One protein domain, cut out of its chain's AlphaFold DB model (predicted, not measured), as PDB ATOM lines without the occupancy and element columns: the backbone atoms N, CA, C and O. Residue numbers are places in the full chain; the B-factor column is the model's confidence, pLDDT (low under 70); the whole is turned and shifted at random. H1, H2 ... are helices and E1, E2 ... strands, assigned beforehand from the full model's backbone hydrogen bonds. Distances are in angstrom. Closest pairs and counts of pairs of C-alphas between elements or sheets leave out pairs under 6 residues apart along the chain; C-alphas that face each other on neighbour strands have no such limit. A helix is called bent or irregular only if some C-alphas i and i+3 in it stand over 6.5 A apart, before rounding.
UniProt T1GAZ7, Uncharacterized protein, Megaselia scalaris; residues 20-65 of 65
ATOM      1  N   GLU A  20     -47.194 -56.900   5.847       95.25
ATOM      2  CA  GLU A  20     -46.156 -57.936   5.858       95.25
ATOM      3  C   GLU A  20     -45.192 -57.869   4.667       95.25
ATOM      4  O   GLU A  20     -44.000 -58.097   4.840       95.25
ATOM      5  N   ILE A  21     -45.665 -57.478   3.478       95.88
ATOM      6  CA  ILE A  21     -44.815 -57.422   2.275       95.88
ATOM      7  C   ILE A  21     -43.843 -56.233   2.294       95.88
ATOM      8  O   ILE A  21     -42.928 -56.175   1.475       95.88
ATOM      9  N   PHE A  22     -44.064 -55.262   3.186       96.31
ATOM     10  CA  PHE A  22     -43.226 -54.072   3.320       96.31
ATOM     11  C   PHE A  22     -42.228 -54.180   4.474       96.31
ATOM     12  O   PHE A  22     -41.317 -53.357   4.531       96.31
ATOM     13  N   LEU A  23     -42.365 -55.167   5.369       96.25
ATOM     14  CA  LEU A  23     -41.513 -55.299   6.557       96.25
ATOM     15  C   LEU A  23     -40.027 -55.344   6.195       96.25
ATOM     16  O   LEU A  23     -39.271 -54.533   6.715       96.25
ATOM     17  N   ASP A  24     -39.638 -56.175   5.226       96.62
ATOM     18  CA  ASP A  24     -38.238 -56.318   4.800       96.62
ATOM     19  C   ASP A  24     -37.612 -54.988   4.343       96.62
ATOM     20  O   ASP A  24     -36.453 -54.691   4.633       96.62
ATOM     21  N   ILE A  25     -38.382 -54.163   3.625       96.81
ATOM     22  CA  ILE A  25     -37.925 -52.851   3.144       96.81
ATOM     23  C   ILE A  25     -37.842 -51.867   4.313       96.81
ATOM     24  O   ILE A  25     -36.894 -51.093   4.402       96.81
ATOM     25  N   LEU A  26     -38.811 -51.898   5.230       97.31
ATOM     26  CA  LEU A  26     -38.834 -51.010   6.390       97.31
ATOM     27  C   LEU A  26     -37.693 -51.316   7.365       97.31
ATOM     28  O   LEU A  26     -37.026 -50.390   7.810       97.31
ATOM     29  N   GLU A  27     -37.435 -52.589   7.656       96.44
ATOM     30  CA  GLU A  27     -36.328 -53.023   8.515       96.44
ATOM     31  C   GLU A  27     -34.964 -52.653   7.928       96.44
ATOM     32  O   GLU A  27     -34.037 -52.313   8.664       96.44
ATOM     33  N   LYS A  28     -34.841 -52.696   6.599       97.25
ATOM     34  CA  LYS A  28     -33.602 -52.375   5.897       97.25
ATOM     35  C   LYS A  28     -33.357 -50.870   5.763       97.25
ATOM     36  O   LYS A  28     -32.226 -50.424   5.947       97.25
ATOM     37  N   ASP A  29     -34.388 -50.106   5.408       96.94
ATOM     38  CA  ASP A  29     -34.228 -48.729   4.929       96.94
ATOM     39  C   ASP A  29     -34.663 -47.670   5.961       96.94
ATOM     40  O   ASP A  29     -34.384 -46.481   5.783       96.94
ATOM     41  N   VAL A  30     -35.328 -48.061   7.058       96.19
ATOM     42  CA  VAL A  30     -35.730 -47.147   8.136       96.19
ATOM     43  C   VAL A  30     -34.876 -47.392   9.381       96.19
ATOM     44  O   VAL A  30     -35.042 -48.375  10.096       96.19
ATOM     45  N   GLU A  31     -33.995 -46.440   9.688       96.56
ATOM     46  CA  GLU A  31     -33.156 -46.490  10.889       96.56
ATOM     47  C   GLU A  31     -33.997 -46.615  12.172       96.56
ATOM     48  O   GLU A  31     -35.019 -45.938  12.337       96.56
ATOM     49  N   ASN A  32     -33.550 -47.491  13.076       96.62
ATOM     50  CA  ASN A  32     -34.212 -47.825  14.340       96.62
ATOM     51  C   ASN A  32     -35.688 -48.217  14.188       96.62
ATOM     52  O   ASN A  32     -36.472 -47.994  15.115       96.62
ATOM     53  N   PHE A  33     -36.088 -48.775  13.039       97.38
ATOM     54  CA  PHE A  33     -37.443 -49.276  12.833       97.38
ATOM     55  C   PHE A  33     -37.859 -50.214  13.970       97.38
ATOM     56  O   PHE A  33     -37.165 -51.175  14.295       97.38
ATOM     57  N   ALA A  34     -39.000 -49.909  14.586       96.88
ATOM     58  CA  ALA A  34     -39.541 -50.683  15.698       96.88
ATOM     59  C   ALA A  34     -40.780 -51.478  15.283       96.88
ATOM     60  O   ALA A  34     -40.907 -52.655  15.607       96.88
ATOM     61  N   ARG A  35     -41.735 -50.800  14.631       96.81
ATOM     62  CA  ARG A  35     -42.981 -51.389  14.125       96.81
ATOM     63  C   ARG A  35     -43.731 -50.431  13.207       96.81
ATOM     64  O   ARG A  35     -43.565 -49.209  13.294       96.81
ATOM     65  N   ILE A  36     -44.640 -50.988  12.415       97.69
ATOM     66  CA  ILE A  36     -45.699 -50.237  11.735       97.69
ATOM     67  C   ILE A  36     -46.736 -49.795  12.782       97.69
ATOM     68  O   ILE A  36     -47.116 -50.553  13.670       97.69
ATOM     69  N   GLN A  37     -47.162 -48.535  12.708       97.50
ATOM     70  CA  GLN A  37     -48.232 -47.962  13.535       97.50
ATOM     71  C   GLN A  37     -49.531 -47.764  12.752       97.50
ATOM     72  O   GLN A  37     -50.607 -47.730  13.343       97.50
ATOM     73  N   SER A  38     -49.436 -47.573  11.435       97.19
ATOM     74  CA  SER A  38     -50.596 -47.429  10.557       97.19
ATOM     75  C   SER A  38     -50.247 -47.817   9.127       97.19
ATOM     76  O   SER A  38     -49.123 -47.592   8.674       97.19
ATOM     77  N   PHE A  39     -51.237 -48.349   8.418       96.00
ATOM     78  CA  PHE A  39     -51.122 -48.769   7.031       96.00
ATOM     79  C   PHE A  39     -52.384 -48.378   6.271       96.00
ATOM     80  O   PHE A  39     -53.500 -48.726   6.663       96.00
ATOM     81  N   ARG A  40     -52.219 -47.621   5.188       94.62
ATOM     82  CA  ARG A  40     -53.325 -47.159   4.349       94.62
ATOM     83  C   ARG A  40     -52.963 -47.324   2.881       94.62
ATOM     84  O   ARG A  40     -51.877 -46.931   2.460       94.62
ATOM     85  N   VAL A  41     -53.898 -47.874   2.112       92.69
ATOM     86  CA  VAL A  41     -53.765 -48.069   0.666       92.69
ATOM     87  C   VAL A  41     -54.807 -47.221  -0.041       92.69
ATOM     88  O   VAL A  41     -55.984 -47.241   0.314       92.69
ATOM     89  N   GLU A  42     -54.370 -46.486  -1.052       90.31
ATOM     90  CA  GLU A  42     -55.213 -45.589  -1.832       90.31
ATOM     91  C   GLU A  42     -54.969 -45.790  -3.331       90.31
ATOM     92  O   GLU A  42     -53.871 -46.201  -3.730       90.31
ATOM     93  N   PRO A  43     -55.949 -45.455  -4.187       86.44
ATOM     94  CA  PRO A  43     -55.703 -45.325  -5.615       86.44
ATOM     95  C   PRO A  43     -54.574 -44.318  -5.867       86.44
ATOM     96  O   PRO A  43     -54.621 -43.183  -5.393       86.44
ATOM     97  N   GLY A  44     -53.554 -44.723  -6.623       80.88
ATOM     98  CA  GLY A  44     -52.472 -43.828  -7.042       80.88
ATOM     99  C   GLY A  44     -52.823 -42.964  -8.256       80.88
ATOM    100  O   GLY A  44     -52.109 -42.003  -8.529       80.88
ATOM    101  N   SER A  45     -53.923 -43.289  -8.940       72.62
ATOM    102  CA  SER A  45     -54.398 -42.660 -10.175       72.62
ATOM    103  C   SER A  45     -55.835 -42.163 -10.049       72.62
ATOM    104  O   SER A  45     -56.641 -42.711  -9.291       72.62
ATOM    105  N   SER A  46     -56.168 -41.143 -10.837       67.69
ATOM    106  CA  SER A  46     -57.537 -40.651 -11.012       67.69
ATOM    107  C   SER A  46     -58.391 -41.610 -11.853       67.69
ATOM    108  O   SER A  46     -57.899 -42.301 -12.745       67.69
ATOM    109  N   ASN A  47     -59.703 -41.633 -11.596       59.12
ATOM    110  CA  ASN A  47     -60.656 -42.415 -12.387       59.12
ATOM    111  C   ASN A  47     -60.624 -41.977 -13.864       59.12
ATOM    112  O   ASN A  47     -60.918 -40.822 -14.160       59.12
ATOM    113  N   GLY A  48     -60.320 -42.901 -14.782       57.62
ATOM    114  CA  GLY A  48     -60.348 -42.658 -16.232       57.62
ATOM    115  C   GLY A  48     -59.038 -42.952 -16.963       57.62
ATOM    116  O   GLY A  48     -59.027 -42.979 -18.193       57.62
ATOM    117  N   GLU A  49     -57.954 -43.225 -16.240       57.56
ATOM    118  CA  GLU A  49     -56.685 -43.615 -16.850       57.56
ATOM    119  C   GLU A  49     -56.679 -45.123 -17.157       57.56
ATOM    120  O   GLU A  49     -56.836 -45.964 -16.271       57.56
ATOM    121  N   ASN A  50     -56.562 -45.477 -18.440       55.75
ATOM    122  CA  ASN A  50     -56.638 -46.859 -18.906       55.75
ATOM    123  C   ASN A  50     -55.228 -47.452 -18.991       55.75
ATOM    124  O   ASN A  50     -54.577 -47.413 -20.036       55.75
ATOM    125  N   TYR A  51     -54.738 -47.953 -17.863       58.94
ATOM    126  CA  TYR A  51     -53.452 -48.632 -17.792       58.94
ATOM    127  C   TYR A  51     -53.647 -50.146 -17.759       58.94
ATOM    128  O   TYR A  51     -54.528 -50.667 -17.080       58.94
ATOM    129  N   MET A  52     -52.750 -50.868 -18.434       73.38
ATOM    130  CA  MET A  52     -52.597 -52.321 -18.275       73.38
ATOM    131  C   MET A  52     -52.190 -52.722 -16.838       73.38
ATOM    132  O   MET A  52     -52.206 -53.906 -16.514       73.38
ATOM    133  N   SER A  53     -51.844 -51.745 -15.991       72.50
ATOM    134  CA  SER A  53     -51.334 -51.908 -14.628       72.50
ATOM    135  C   SER A  53     -52.144 -51.086 -13.620       72.50
ATOM    136  O   SER A  53     -52.679 -50.033 -13.952       72.50
ATOM    137  N   ILE A  54     -52.186 -51.539 -12.365       77.75
ATOM    138  CA  ILE A  54     -52.787 -50.804 -11.243       77.75
ATOM    139  C   ILE A  54     -51.686 -50.007 -10.535       77.75
ATOM    140  O   ILE A  54     -50.645 -50.571 -10.201       77.75
ATOM    141  N   ILE A  55     -51.923 -48.719 -10.268       86.06
ATOM    142  CA  ILE A  55     -51.034 -47.878  -9.456       86.06
ATOM    143  C   ILE A  55     -51.679 -47.660  -8.088       86.06
ATOM    144  O   ILE A  55     -52.809 -47.173  -7.992       86.06
ATOM    145  N   LEU A  56     -50.949 -48.010  -7.029       90.06
ATOM    146  CA  LEU A  56     -51.378 -47.866  -5.640       90.06
ATOM    147  C   LEU A  56     -50.444 -46.921  -4.891       90.06
ATOM    148  O   LEU A  56     -49.226 -46.978  -5.057       90.06
ATOM    149  N   ARG A  57     -51.020 -46.084  -4.031       92.75
ATOM    150  CA  ARG A  57     -50.284 -45.315  -3.033       92.75
ATOM    151  C   ARG A  57     -50.409 -46.034  -1.698       92.75
ATOM    152  O   ARG A  57     -51.516 -46.215  -1.197       92.75
ATOM    153  N   VAL A  58     -49.274 -46.423  -1.127       94.56
ATOM    154  CA  VAL A  58     -49.207 -47.037   0.201       94.56
ATOM    155  C   VAL A  58     -48.582 -46.034   1.158       94.56
ATOM    156  O   VAL A  58     -47.479 -45.543   0.923       94.56
ATOM    157  N   ILE A  59     -49.316 -45.689   2.213       96.44
ATOM    158  CA  ILE A  59     -48.888 -44.765   3.261       96.44
ATOM    159  C   ILE A  59     -48.677 -45.592   4.525       96.44
ATOM    160  O   ILE A  59     -49.622 -46.197   5.035       96.44
ATOM    161  N   ILE A  60     -47.437 -45.611   5.016       97.44
ATOM    162  CA  ILE A  60     -47.038 -46.394   6.186       97.44
ATOM    163  C   ILE A  60     -46.522 -45.442   7.261       97.44
ATOM    164  O   ILE A  60     -45.518 -44.755   7.071       97.44
ATOM    165  N   GLY A  61     -47.213 -45.396   8.398       97.31
ATOM    166  CA  GLY A  61     -46.710 -44.739   9.600       97.31
ATOM    167  C   GLY A  61     -45.844 -45.715  10.386       97.31
ATOM    168  O   GLY A  61     -46.298 -46.816  10.693       97.31
ATOM    169  N   VAL A  62     -44.621 -45.317  10.731       97.50
ATOM    170  CA  VAL A  62     -43.649 -46.174  11.425       97.50
ATOM    171  C   VAL A  62     -43.198 -45.557  12.741       97.50
ATOM    172  O   VAL A  62     -43.059 -44.339  12.854       97.50
ATOM    173  N   GLN A  63     -42.932 -46.412  13.725       97.38
ATOM    174  CA  GLN A  63     -42.238 -46.030  14.948       97.38
ATOM    175  C   GLN A  63     -40.740 -46.301  14.821       97.38
ATOM    176  O   GLN A  63     -40.347 -47.350  14.308       97.38
ATOM    177  N   ARG A  64     -39.931 -45.386  15.366       94.06
ATOM    178  CA  ARG A  64     -38.492 -45.572  15.582       94.06
ATOM    179  C   ARG A  64     -38.178 -45.623  17.079       94.06
ATOM    180  O   ARG A  64     -38.923 -45.021  17.859       94.06
ATOM    181  N   THR A  65     -37.140 -46.363  17.457       85.81
ATOM    182  CA  THR A  65     -36.644 -46.475  18.845       85.81
ATOM    183  C   THR A  65     -35.504 -45.502  19.109       85.81
ATOM    184  O   THR A  65     -34.752 -45.204  18.151       85.81
TER     185      THR A  65
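AT A GLANCE: This is residues 20 to 65 of the 65 residues of an uncharacterized protein of Megaselia scalaris (UniProt T1GAZ7). The model is a long hairpin of two antiparallel strands, E1 and E2, with one short helix, H1, near the end where E1 begins and E2 ends. At the other end, residues 47 to 53 of the loop that joins the strands stick out, and hairpin and loop together make the long axis. The printed part has 46 residues, with one named helix and two named strands in the order H1, E1, E2, and its class is mixed, helices and strands. It is only just loose, close to extended, with a radius of gyration of the C-alphas of 13.8 A and spans of 42 by 16 by 15 A.

IN THESE COORDINATES: H1 is residues 20 to 29, beginning at C-alpha 20 (-46.156, -57.936, 5.858). It is irregular: C-alphas 21 and 24 are 7.1 A apart. E1 is residues 33 to 43, 26.3 A from first to last C-alpha, and bends by 61 degrees at residue 37. E2 is residues 56 to 64, 24.9 A long, ending at C-alpha 64 (-38.492, -45.572, 15.582).

HOW THE PARTS SIT: E1 and E2 form a hairpin, antiparallel at 162 degrees. C-alphas 36 and 62 face each other at 4.6 A, and C-alphas 43 and 56 at 5.0 A. N 37 and O 61, 2.8 A, and N 57 and O 42, 2.9 A, are within hydrogen-bond range. The closest C-alphas of H1 and E1 are those of Glu 27 and Phe 33, 5.8 A apart. H1 and E2 are only just apart, 8.5 A at the closest. In H1, 4 of 6 O i to N i+4 pairs are within hydrogen-bond range.

THE WHOLE: The C-alphas of Asn 50 and Thr 65 are the two farthest apart, at 42.7 A. The printed part has no cut. H1 to E1 is a tight link of 3 residues, and E1 to E2 a long link of 12, of which residues 47 to 53 stand free. The mean pLDDT of the printed part is 88.3, and residues 46 to 51 are under 70.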